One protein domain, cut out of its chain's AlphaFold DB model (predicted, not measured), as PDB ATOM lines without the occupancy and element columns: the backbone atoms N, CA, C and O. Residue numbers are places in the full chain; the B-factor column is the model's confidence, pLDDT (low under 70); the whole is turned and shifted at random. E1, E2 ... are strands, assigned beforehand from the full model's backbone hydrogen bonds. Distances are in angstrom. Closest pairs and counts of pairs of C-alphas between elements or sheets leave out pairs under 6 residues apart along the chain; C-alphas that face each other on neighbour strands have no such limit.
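This is residues 62 to 136 of the 144 residues of the protein "DUF551 domain-containing protein" of Rosenbergiella nectarea (UniProt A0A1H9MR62). With little regular structure, this is a small, strongly twisted sheet of three strands, wrapped by two long unnamed stretches, residues 62 to 80 and 110 to 136; the second returns to pair briefly beside E1. The 75 printed residues hold E1, E2 and E3, in sheet order too, an all-strand meander, each strand the antiparallel neighbour of the one before, with 25 residues in named elements. It is compact, radius of gyration of the C-alphas 11.8 A, spanning 28 by 24 by 22 A.

Find C-alpha 81 at (31.356, 38.840, -24.697), where E1, residues 81 to 85, begins its 12.2 A. E2, residues 88 to 99, 26.2 A, bends at residue 91; E3, residues 102 to 109, 21.4 A, ends at (27.447, 43.191, -32.167).

Look along E2: residues 88 to 92 pair with E1, N 83 and O 90 being 3.0 A apart; residues 92 to 99 pair with E3, N 95 and O 106 being 2.7 A apart. Both hairpins have tight links. Residues 134 to 135 pair antiparallel with 83 to 84.

The farthest C-alphas, Glu 65 and Lys 122, are 31.9 A apart. The printed part has no cut; pLDDT is under 70 at residues 111 to 127.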
ATOM      1  N   LYS A  62      23.349  33.247 -17.044       88.56
ATOM      2  CA  LYS A  62      22.016  33.574 -17.568       88.56
ATOM      3  C   LYS A  62      21.731  35.063 -17.474       88.56
ATOM      4  O   LYS A  62      22.128  35.726 -16.518       88.56
ATOM      5  N   CYS A  63      20.890  35.551 -18.387       86.50
ATOM      6  CA  CYS A  63      20.434  36.940 -18.358       86.50
ATOM      7  C   CYS A  63      19.797  37.376 -17.039       86.50
ATOM      8  O   CYS A  63      19.989  38.501 -16.595       86.50
ATOM      9  N   SER A  64      19.061  36.464 -16.408       84.50
ATOM     10  CA  SER A  64      18.387  36.689 -15.133       84.50
ATOM     11  C   SER A  64      19.313  36.679 -13.917       84.50
ATOM     12  O   SER A  64      18.846  36.968 -12.822       84.50
ATOM     13  N   GLU A  65      20.574  36.270 -14.072       87.75
ATOM     14  CA  GLU A  65      21.502  36.117 -12.950       87.75
ATOM     15  C   GLU A  65      22.306  37.400 -12.711       87.75
ATOM     16  O   GLU A  65      22.297  37.893 -11.586       87.75
ATOM     17  N   GLN A  66      22.973  37.961 -13.733       87.38
ATOM     18  CA  GLN A  66      23.829  39.147 -13.545       87.38
ATOM     19  C   GLN A  66      24.293  39.811 -14.857       87.38
ATOM     20  O   GLN A  66      25.217  39.301 -15.484       87.38
ATOM     21  N   MET A  67      23.784  40.991 -15.232       87.75
ATOM     22  CA  MET A  67      24.354  41.728 -16.378       87.75
ATOM     23  C   MET A  67      25.854  42.043 -16.179       87.75
ATOM     24  O   MET A  67      26.259  42.403 -15.072       87.75
ATOM     25  N   PRO A  68      26.685  41.926 -17.233       88.06
ATOM     26  CA  PRO A  68      28.079  42.345 -17.193       88.06
ATOM     27  C   PRO A  68      28.215  43.822 -16.835       88.06
ATOM     28  O   PRO A  68      27.496  44.667 -17.371       88.06
ATOM     29  N   GLU A  69      29.175  44.126 -15.971       87.06
ATOM     30  CA  GLU A  69      29.432  45.496 -15.543       87.06
ATOM     31  C   GLU A  69      30.047  46.320 -16.675       87.06
ATOM     32  O   GLU A  69      31.043  45.942 -17.296       87.06
ATOM     33  N   VAL A  70      29.448  47.479 -16.925       85.38
ATOM     34  CA  VAL A  70      29.980  48.507 -17.816       85.38
ATOM     35  C   VAL A  70      30.571  49.603 -16.935       85.38
ATOM     36  O   VAL A  70      29.875  50.134 -16.073       85.38
ATOM     37  N   ASN A  71      31.849  49.935 -17.143       79.69
ATOM     38  CA  ASN A  71      32.537  50.988 -16.389       79.69
ATOM     39  C   ASN A  71      31.746  52.308 -16.462       79.69
ATOM     40  O   ASN A  71      31.273  52.672 -17.534       79.69
ATOM     41  N   GLU A  72      31.632  53.033 -15.346       74.50
ATOM     42  CA  GLU A  72      30.860  54.281 -15.228       74.50
ATOM     43  C   GLU A  72      31.218  55.340 -16.286       74.50
ATOM     44  O   GLU A  72      30.357  56.108 -16.715       74.50
ATOM     45  N   ASN A  73      32.475  55.360 -16.742       76.38
ATOM     46  CA  ASN A  73      32.964  56.288 -17.766       76.38
ATOM     47  C   ASN A  73      32.954  55.701 -19.188       76.38
ATOM     48  O   ASN A  73      33.425  56.341 -20.129       76.38
ATOM     49  N   CYS A  74      32.413  54.496 -19.359       76.38
ATOM     50  CA  CYS A  74      32.306  53.801 -20.631       76.38
ATOM     51  C   CYS A  74      30.835  53.527 -20.963       76.38
ATOM     52  O   CYS A  74      30.001  53.272 -20.104       76.38
ATOM     53  N   TRP A  75      30.499  53.524 -22.250       80.00
ATOM     54  CA  TRP A  75      29.165  53.112 -22.706       80.00
ATOM     55  C   TRP A  75      29.083  51.608 -22.998       80.00
ATOM     56  O   TRP A  75      28.025  51.117 -23.385       80.00
ATOM     57  N   ARG A  76      30.193  50.870 -22.851       83.94
ATOM     58  CA  ARG A  76      30.283  49.425 -23.091       83.94
ATOM     59  C   ARG A  76      31.407  48.753 -22.306       83.94
ATOM     60  O   ARG A  76      32.329  49.435 -21.869       83.94
ATOM     61  N   THR A  77      31.364  47.425 -22.204       81.25
ATOM     62  CA  THR A  77      32.487  46.606 -21.724       81.25
ATOM     63  C   THR A  77      33.719  46.780 -22.611       81.25
ATOM     64  O   THR A  77      33.610  47.031 -23.818       81.25
ATOM     65  N   ASP A  78      34.907  46.597 -22.036       74.75
ATOM     66  CA  ASP A  78      36.173  46.729 -22.765       74.75
ATOM     67  C   ASP A  78      36.334  45.651 -23.844       74.75
ATOM     68  O   ASP A  78      36.786  45.945 -24.959       74.75
ATOM     69  N   PHE A  79      35.888  44.425 -23.540       75.44
ATOM     70  CA  PHE A  79      35.899  43.270 -24.442       75.44
ATOM     71  C   PHE A  79      34.492  42.858 -24.849       75.44
ATOM     72  O   PHE A  79      33.556  42.980 -24.050       75.44
ATOM     73  N   PRO A  80      34.325  42.361 -26.087       77.81
ATOM     74  CA  PRO A  80      33.079  41.732 -26.462       77.81
ATOM     75  C   PRO A  80      32.967  40.401 -25.719       77.81
ATOM     76  O   PRO A  80      33.946  39.677 -25.538       77.81
ATOM     77  N   LEU A  81      31.750  40.091 -25.311       83.00
ATOM     78  CA  LEU A  81      31.356  38.840 -24.697       83.00
ATOM     79  C   LEU A  81      30.820  37.914 -25.778       83.00
ATOM     80  O   LEU A  81      30.267  38.366 -26.786       83.00
ATOM     81  N   ILE A  82      30.925  36.613 -25.541       85.00
ATOM     82  CA  ILE A  82      30.175  35.643 -26.326       85.00
ATOM     83  C   ILE A  82      28.790  35.497 -25.737       85.00
ATOM     84  O   ILE A  82      28.639  35.138 -24.574       85.00
ATOM     85  N   ILE A  83      27.785  35.792 -26.556       87.31
ATOM     86  CA  ILE A  83      26.384  35.761 -26.165       87.31
ATOM     87  C   ILE A  83      25.625  34.711 -26.965       87.31
ATOM     88  O   ILE A  83      25.951  34.440 -28.120       87.31
ATOM     89  N   LYS A  84      24.578  34.145 -26.362       85.31
ATOM     90  CA  LYS A  84      23.632  33.238 -27.016       85.31
ATOM     91  C   LYS A  84      22.293  33.945 -27.195       85.31
ATOM     92  O   LYS A  84      21.630  34.267 -26.208       85.31
ATOM     93  N   CYS A  85      21.889  34.146 -28.444       86.44
ATOM     94  CA  CYS A  85      20.643  34.812 -28.830       86.44
ATOM     95  C   CYS A  85      19.972  34.088 -30.010       86.44
ATOM     96  O   CYS A  85      20.433  33.031 -30.443       86.44
ATOM     97  N   GLU A  86      18.888  34.651 -30.544       84.88
ATOM     98  CA  GLU A  86      18.166  34.106 -31.706       84.88
ATOM     99  C   GLU A  86      19.015  34.013 -32.985       84.88
ATOM    100  O   GLU A  86      18.790  33.140 -33.816       84.88
ATOM    101  N   LEU A  87      20.038  34.866 -33.111       78.44
ATOM    102  CA  LEU A  87      21.001  34.840 -34.217       78.44
ATOM    103  C   LEU A  87      22.083  33.758 -34.036       78.44
ATOM    104  O   LEU A  87      22.955  33.608 -34.890       78.44
ATOM    105  N   GLY A  88      22.054  33.023 -32.920       83.81
ATOM    106  CA  GLY A  88      23.048  32.024 -32.543       83.81
ATOM    107  C   GLY A  88      24.034  32.524 -31.486       83.81
ATOM    108  O   GLY A  88      23.696  33.336 -30.619       83.81
ATOM    109  N   VAL A  89      25.255  31.984 -31.535       84.06
ATOM    110  CA  VAL A  89      26.358  32.339 -30.633       84.06
ATOM    111  C   VAL A  89      27.261  33.353 -31.330       84.06
ATOM    112  O   VAL A  89      27.896  33.020 -32.329       84.06
ATOM    113  N   ILE A  90      27.295  34.592 -30.836       78.81
ATOM    114  CA  ILE A  90      27.987  35.710 -31.499       78.81
ATOM    115  C   ILE A  90      28.759  36.589 -30.503       78.81
ATOM    116  O   ILE A  90      28.371  36.673 -29.338       78.81
ATOM    117  N   PRO A  91      29.822  37.288 -30.946       82.00
ATOM    118  CA  PRO A  91      30.501  38.290 -30.132       82.00
ATOM    119  C   PRO A  91      29.726  39.615 -30.097       82.00
ATOM    120  O   PRO A  91      29.408  40.201 -31.140       82.00
ATOM    121  N   ALA A  92      29.474  40.128 -28.895       83.44
ATOM    122  CA  ALA A  92      28.777  41.388 -28.660       83.44
ATOM    123  C   ALA A  92      29.293  42.099 -27.403       83.44
ATOM    124  O   ALA A  92      29.641  41.460 -26.420       83.44
ATOM    125  N   TYR A  93      29.311  43.426 -27.408       85.56
ATOM    126  CA  TYR A  93      29.586  44.208 -26.206       85.56
ATOM    127  C   TYR A  93      28.314  44.359 -25.381       85.56
ATOM    128  O   TYR A  93      27.257  44.629 -25.957       85.56
ATOM    129  N   ALA A  94      28.431  44.211 -24.061       87.12
ATOM    130  CA  ALA A  94      27.419  44.729 -23.152       87.12
ATOM    131  C   ALA A  94      27.581  46.252 -23.092       87.12
ATOM    132  O   ALA A  94      28.704  46.749 -23.008       87.12
ATOM    133  N   CYS A  95      26.477  46.977 -23.203       84.50
ATOM    134  CA  CYS A  95      26.447  48.412 -23.418       84.50
ATOM    135  C   CYS A  95      25.346  49.075 -22.597       84.50
ATOM    136  O   CYS A  95      24.228  48.565 -22.530       84.50
ATOM    137  N   ASN A  96      25.646  50.281 -22.119       82.88
ATOM    138  CA  ASN A  96      24.708  51.200 -21.494       82.88
ATOM    139  C   ASN A  96      24.525  52.410 -22.411       82.88
ATOM    140  O   ASN A  96      25.493  53.042 -22.834       82.88
ATOM    141  N   TYR A  97      23.281  52.746 -22.735       76.12
ATOM    142  CA  TYR A  97      22.956  53.852 -23.634       76.12
ATOM    143  C   TYR A  97      21.748  54.625 -23.119       76.12
ATOM    144  O   TYR A  97      20.911  54.095 -22.396       76.12
ATOM    145  N   LYS A  98      21.653  55.904 -23.484       73.19
ATOM    146  CA  LYS A  98      20.525  56.757 -23.099       73.19
ATOM    147  C   LYS A  98      19.552  56.878 -24.267       73.19
ATOM    148  O   LYS A  98      19.844  57.586 -25.224       73.19
ATOM    149  N   ILE A  99      18.388  56.236 -24.176       70.12
ATOM    150  CA  ILE A  99      17.261  56.493 -25.086       70.12
ATOM    151  C   ILE A  99      16.293  57.434 -24.389       70.12
ATOM    152  O   ILE A  99      15.765  57.110 -23.328       70.12
ATOM    153  N   ASN A 100      16.027  58.593 -24.995       75.69
ATOM    154  CA  ASN A 100      15.034  59.554 -24.495       75.69
ATOM    155  C   ASN A 100      15.229  59.903 -23.004       75.69
ATOM    156  O   ASN A 100      14.271  59.977 -22.237       75.69
ATOM    157  N   GLY A 101      16.487  60.056 -22.575       73.25
ATOM    158  CA  GLY A 101      16.846  60.374 -21.188       73.25
ATOM    159  C   GLY A 101      16.810  59.195 -20.209       73.25
ATOM    160  O   GLY A 101      17.204  59.368 -19.059       73.25
ATOM    161  N   LYS A 102      16.400  57.999 -20.644       76.56
ATOM    162  CA  LYS A 102      16.434  56.772 -19.840       76.56
ATOM    163  C   LYS A 102      17.633  55.921 -20.229       76.56
ATOM    164  O   LYS A 102      17.864  55.688 -21.414       76.56
ATOM    165  N   THR A 103      18.376  55.452 -19.234       76.81
ATOM    166  CA  THR A 103      19.420  54.447 -19.450       76.81
ATOM    167  C   THR A 103      18.762  53.115 -19.794       76.81
ATOM    168  O   THR A 103      17.823  52.693 -19.121       76.81
ATOM    169  N   ALA A 104      19.245  52.477 -20.848       78.50
ATOM    170  CA  ALA A 104      18.916  51.118 -21.225       78.50
ATOM    171  C   ALA A 104      20.216  50.316 -21.357       78.50
ATOM    172  O   ALA A 104      21.245  50.848 -21.786       78.50
ATOM    173  N   GLU A 105      20.148  49.051 -20.958       83.38
ATOM    174  CA  GLU A 105      21.278  48.124 -20.898       83.38
ATOM    175  C   GLU A 105      21.028  46.960 -21.861       83.38
ATOM    176  O   GLU A 105      19.901  46.477 -21.984       83.38
ATOM    177  N   GLY A 106      22.073  46.498 -22.547       86.50
ATOM    178  CA  GLY A 106      22.074  45.212 -23.253       86.50
ATOM    179  C   GLY A 106      23.174  45.120 -24.296       86.50
ATOM    180  O   GLY A 106      24.278  45.573 -24.029       86.50
ATOM    181  N   PHE A 107      22.935  44.498 -25.457       87.12
ATOM    182  CA  PHE A 107      24.034  44.004 -26.299       87.12
ATOM    183  C   PHE A 107      24.087  44.587 -27.717       87.12
ATOM    184  O   PHE A 107      23.069  44.736 -28.401       87.12
ATOM    185  N   LYS A 108      25.311  44.861 -28.190       82.38
ATOM    186  CA  LYS A 108      25.615  45.327 -29.556       82.38
ATOM    187  C   LYS A 108      26.714  44.482 -30.200       82.38
ATOM    188  O   LYS A 108      27.748  44.229 -29.592       82.38
ATOM    189  N   GLN A 109      26.519  44.080 -31.456       77.81
ATOM    190  CA  GLN A 109      27.447  43.191 -32.167       77.81
ATOM    191  C   GLN A 109      28.863  43.781 -32.275       77.81
ATOM    192  O   GLN A 109      29.040  44.938 -32.662       77.81
ATOM    193  N   SER A 110      29.885  42.961 -32.019       71.31
ATOM    194  CA  SER A 110      31.276  43.425 -31.957       71.31
ATOM    195  C   SER A 110      31.844  43.923 -33.290       71.31
ATOM    196  O   SER A 110      32.755  44.745 -33.291       71.31
ATOM    197  N   LEU A 111      31.337  43.442 -34.428       61.53
ATOM    198  CA  LEU A 111      31.902  43.746 -35.753       61.53
ATOM    199  C   LEU A 111      31.816  45.234 -36.128       61.53
ATOM    200  O   LEU A 111      32.575  45.700 -36.974       61.53
ATOM    201  N   ARG A 112      30.907  45.987 -35.499       59.62
ATOM    202  CA  ARG A 112      30.708  47.418 -35.767       59.62
ATOM    203  C   ARG A 112      31.474  48.335 -34.810       59.62
ATOM    204  O   ARG A 112      31.733  49.485 -35.151       59.62
ATOM    205  N   PHE A 113      31.898  47.836 -33.647       59.00
ATOM    206  CA  PHE A 113      32.393  48.658 -32.538       59.00
ATOM    207  C   PHE A 113      33.742  48.141 -32.060       59.00
ATOM    208  O   PHE A 113      33.848  47.041 -31.538       59.00
ATOM    209  N   GLY A 114      34.819  48.899 -32.257       51.16
ATOM    210  CA  GLY A 114      36.139  48.372 -31.902       51.16
ATOM    211  C   GLY A 114      37.309  49.296 -32.171       51.16
ATOM    212  O   GLY A 114      38.376  48.813 -32.525       51.16
ATOM    213  N   ASN A 115      37.145  50.617 -32.084       56.50
ATOM    214  CA  ASN A 115      38.319  51.497 -32.097       56.50
ATOM    215  C   ASN A 115      39.070  51.502 -30.748       56.50
ATOM    216  O   ASN A 115      40.109  52.135 -30.664       56.50
ATOM    217  N   GLY A 116      38.575  50.803 -29.715       54.62
ATOM    218  CA  GLY A 116      39.222  50.728 -28.398       54.62
ATOM    219  C   GLY A 116      39.132  52.011 -27.563       54.62
ATOM    220  O   GLY A 116      39.390  51.954 -26.372       54.62
ATOM    221  N   CYS A 117      38.696  53.131 -28.143       60.19
ATOM    222  CA  CYS A 117      38.694  54.449 -27.501       60.19
ATOM    223  C   CYS A 117      37.411  54.772 -26.722       60.19
ATOM    224  O   CYS A 117      37.203  55.920 -26.357       60.19
ATOM    225  N   ALA A 118      36.522  53.793 -26.526       58.78
ATOM    226  CA  ALA A 118      35.210  53.991 -25.901       58.78
ATOM    227  C   ALA A 118      34.367  55.141 -26.508       58.78
ATOM    228  O   ALA A 118      33.408  55.588 -25.888       58.78
ATOM    229  N   ASP A 119      34.641  55.580 -27.741       61.06
ATOM    230  CA  ASP A 119      33.818  56.591 -28.408       61.06
ATOM    231  C   ASP A 119      32.449  56.010 -28.757       61.06
ATOM    232  O   ASP A 119      32.348  54.900 -29.293       61.06
ATOM    233  N   MET A 120      31.390  56.763 -28.472       62.41
ATOM    234  CA  MET A 120      30.055  56.408 -28.936       62.41
ATOM    235  C   MET A 120      29.985  56.619 -30.461       62.41
ATOM    236  O   MET A 120      30.400  57.676 -30.949       62.41
ATOM    237  N   PRO A 121      29.484  55.649 -31.246       59.88
ATOM    238  CA  PRO A 121      29.289  55.837 -32.681       59.88
ATOM    239  C   PRO A 121      28.322  57.000 -32.939       59.88
ATOM    240  O   PRO A 121      27.317  57.155 -32.247       59.88
ATOM    241  N   LYS A 122      28.631  57.831 -33.942       52.09
ATOM    242  CA  LYS A 122      27.901  59.084 -34.197       52.09
ATOM    243  C   LYS A 122      26.444  58.883 -34.645       52.09
ATOM    244  O   LYS A 122      25.643  59.779 -34.419       52.09
ATOM    245  N   GLU A 123      26.097  57.748 -35.265       55.16
ATOM    246  CA  GLU A 123      24.785  57.536 -35.910       55.16
ATOM    247  C   GLU A 123      24.377  56.046 -35.986       55.16
ATOM    248  O   GLU A 123      24.175  55.502 -37.074       55.16
ATOM    249  N   ASP A 124      24.259  55.335 -34.861       54.91
ATOM    250  CA  ASP A 124      23.788  53.944 -34.918       54.91
ATOM    251  C   ASP A 124      22.273  53.824 -34.809       54.91
ATOM    252  O   ASP A 124      21.688  53.958 -33.736       54.91
ATOM    253  N   ARG A 125      21.639  53.491 -35.939       52.16
ATOM    254  CA  ARG A 125      20.277  52.954 -35.962       52.16
ATOM    255  C   ARG A 125      20.253  51.669 -35.140       52.16
ATOM    256  O   ARG A 125      20.960  50.724 -35.478       52.16
ATOM    257  N   ASP A 126      19.464  51.687 -34.073       57.59
ATOM    258  CA  ASP A 126      19.025  50.653 -33.121       57.59
ATOM    259  C   ASP A 126      19.192  49.154 -33.475       57.59
ATOM    260  O   ASP A 126      18.279  48.358 -33.294       57.59
ATOM    261  N   ASN A 127      20.381  48.695 -33.878       64.56
ATOM    262  CA  ASN A 127      20.685  47.269 -34.062       64.56
ATOM    263  C   ASN A 127      20.950  46.608 -32.706       64.56
ATOM    264  O   ASN A 127      22.070  46.200 -32.398       64.56
ATOM    265  N   PHE A 128      19.957  46.656 -31.826       73.88
ATOM    266  CA  PHE A 128      20.008  46.025 -30.522       73.88
ATOM    267  C   PHE A 128      19.813  44.523 -30.668       73.88
ATOM    268  O   PHE A 128      18.915  44.079 -31.383       73.88
ATOM    269  N   ILE A 129      20.664  43.739 -30.010       78.06
ATOM    270  CA  ILE A 129      20.496  42.291 -30.005       78.06
ATOM    271  C   ILE A 129      19.451  41.969 -28.946       78.06
ATOM    272  O   ILE A 129      19.698  42.096 -27.746       78.06
ATOM    273  N   VAL A 130      18.274  41.575 -29.412       71.62
ATOM    274  CA  VAL A 130      17.186  41.106 -28.560       71.62
ATOM    275  C   VAL A 130      17.359  39.616 -28.249       71.62
ATOM    276  O   VAL A 130      18.131  38.910 -28.899       71.62
ATOM    277  N   ASN A 131      16.646  39.133 -27.228       81.94
ATOM    278  CA  ASN A 131      16.578  37.709 -26.877       81.94
ATOM    279  C   ASN A 131      17.927  37.066 -26.518       81.94
ATOM    280  O   ASN A 131      18.149  35.876 -26.756       81.94
ATOM    281  N   VAL A 132      18.838  37.834 -25.915       86.69
ATOM    282  CA  VAL A 132      20.008  37.247 -25.257       86.69
ATOM    283  C   VAL A 132      19.513  36.384 -24.103       86.69
ATOM    284  O   VAL A 132      18.681  36.820 -23.311       86.69
ATOM    285  N   THR A 133      19.997  35.149 -24.027       88.88
ATOM    286  CA  THR A 133      19.632  34.201 -22.961       88.88
ATOM    287  C   THR A 133      20.786  33.948 -22.003       88.88
ATOM    288  O   THR A 133      20.557  33.718 -20.816       88.88
ATOM    289  N   HIS A 134      22.015  33.979 -22.525       91.00
ATOM    290  CA  HIS A 134      23.234  33.722 -21.773       91.00
ATOM    291  C   HIS A 134      24.417  34.495 -22.367       91.00
ATOM    292  O   HIS A 134      24.419  34.796 -23.566       91.00
ATOM    293  N   TRP A 135      25.455  34.713 -21.562       90.25
ATOM    294  CA  TRP A 135      26.775  35.169 -22.010       90.25
ATOM    295  C   TRP A 135      27.909  34.477 -21.248       90.25
ATOM    296  O   TRP A 135      27.703  33.950 -20.157       90.25
ATOM    297  N   MET A 136      29.111  34.477 -21.817       87.38
ATOM    298  CA  MET A 136      30.340  34.126 -21.096       87.38
ATOM    299  C   MET A 136      30.799  35.294 -20.213       87.38
ATOM    300  O   MET A 136      30.562  36.439 -20.595       87.38
TER     301      MET A 136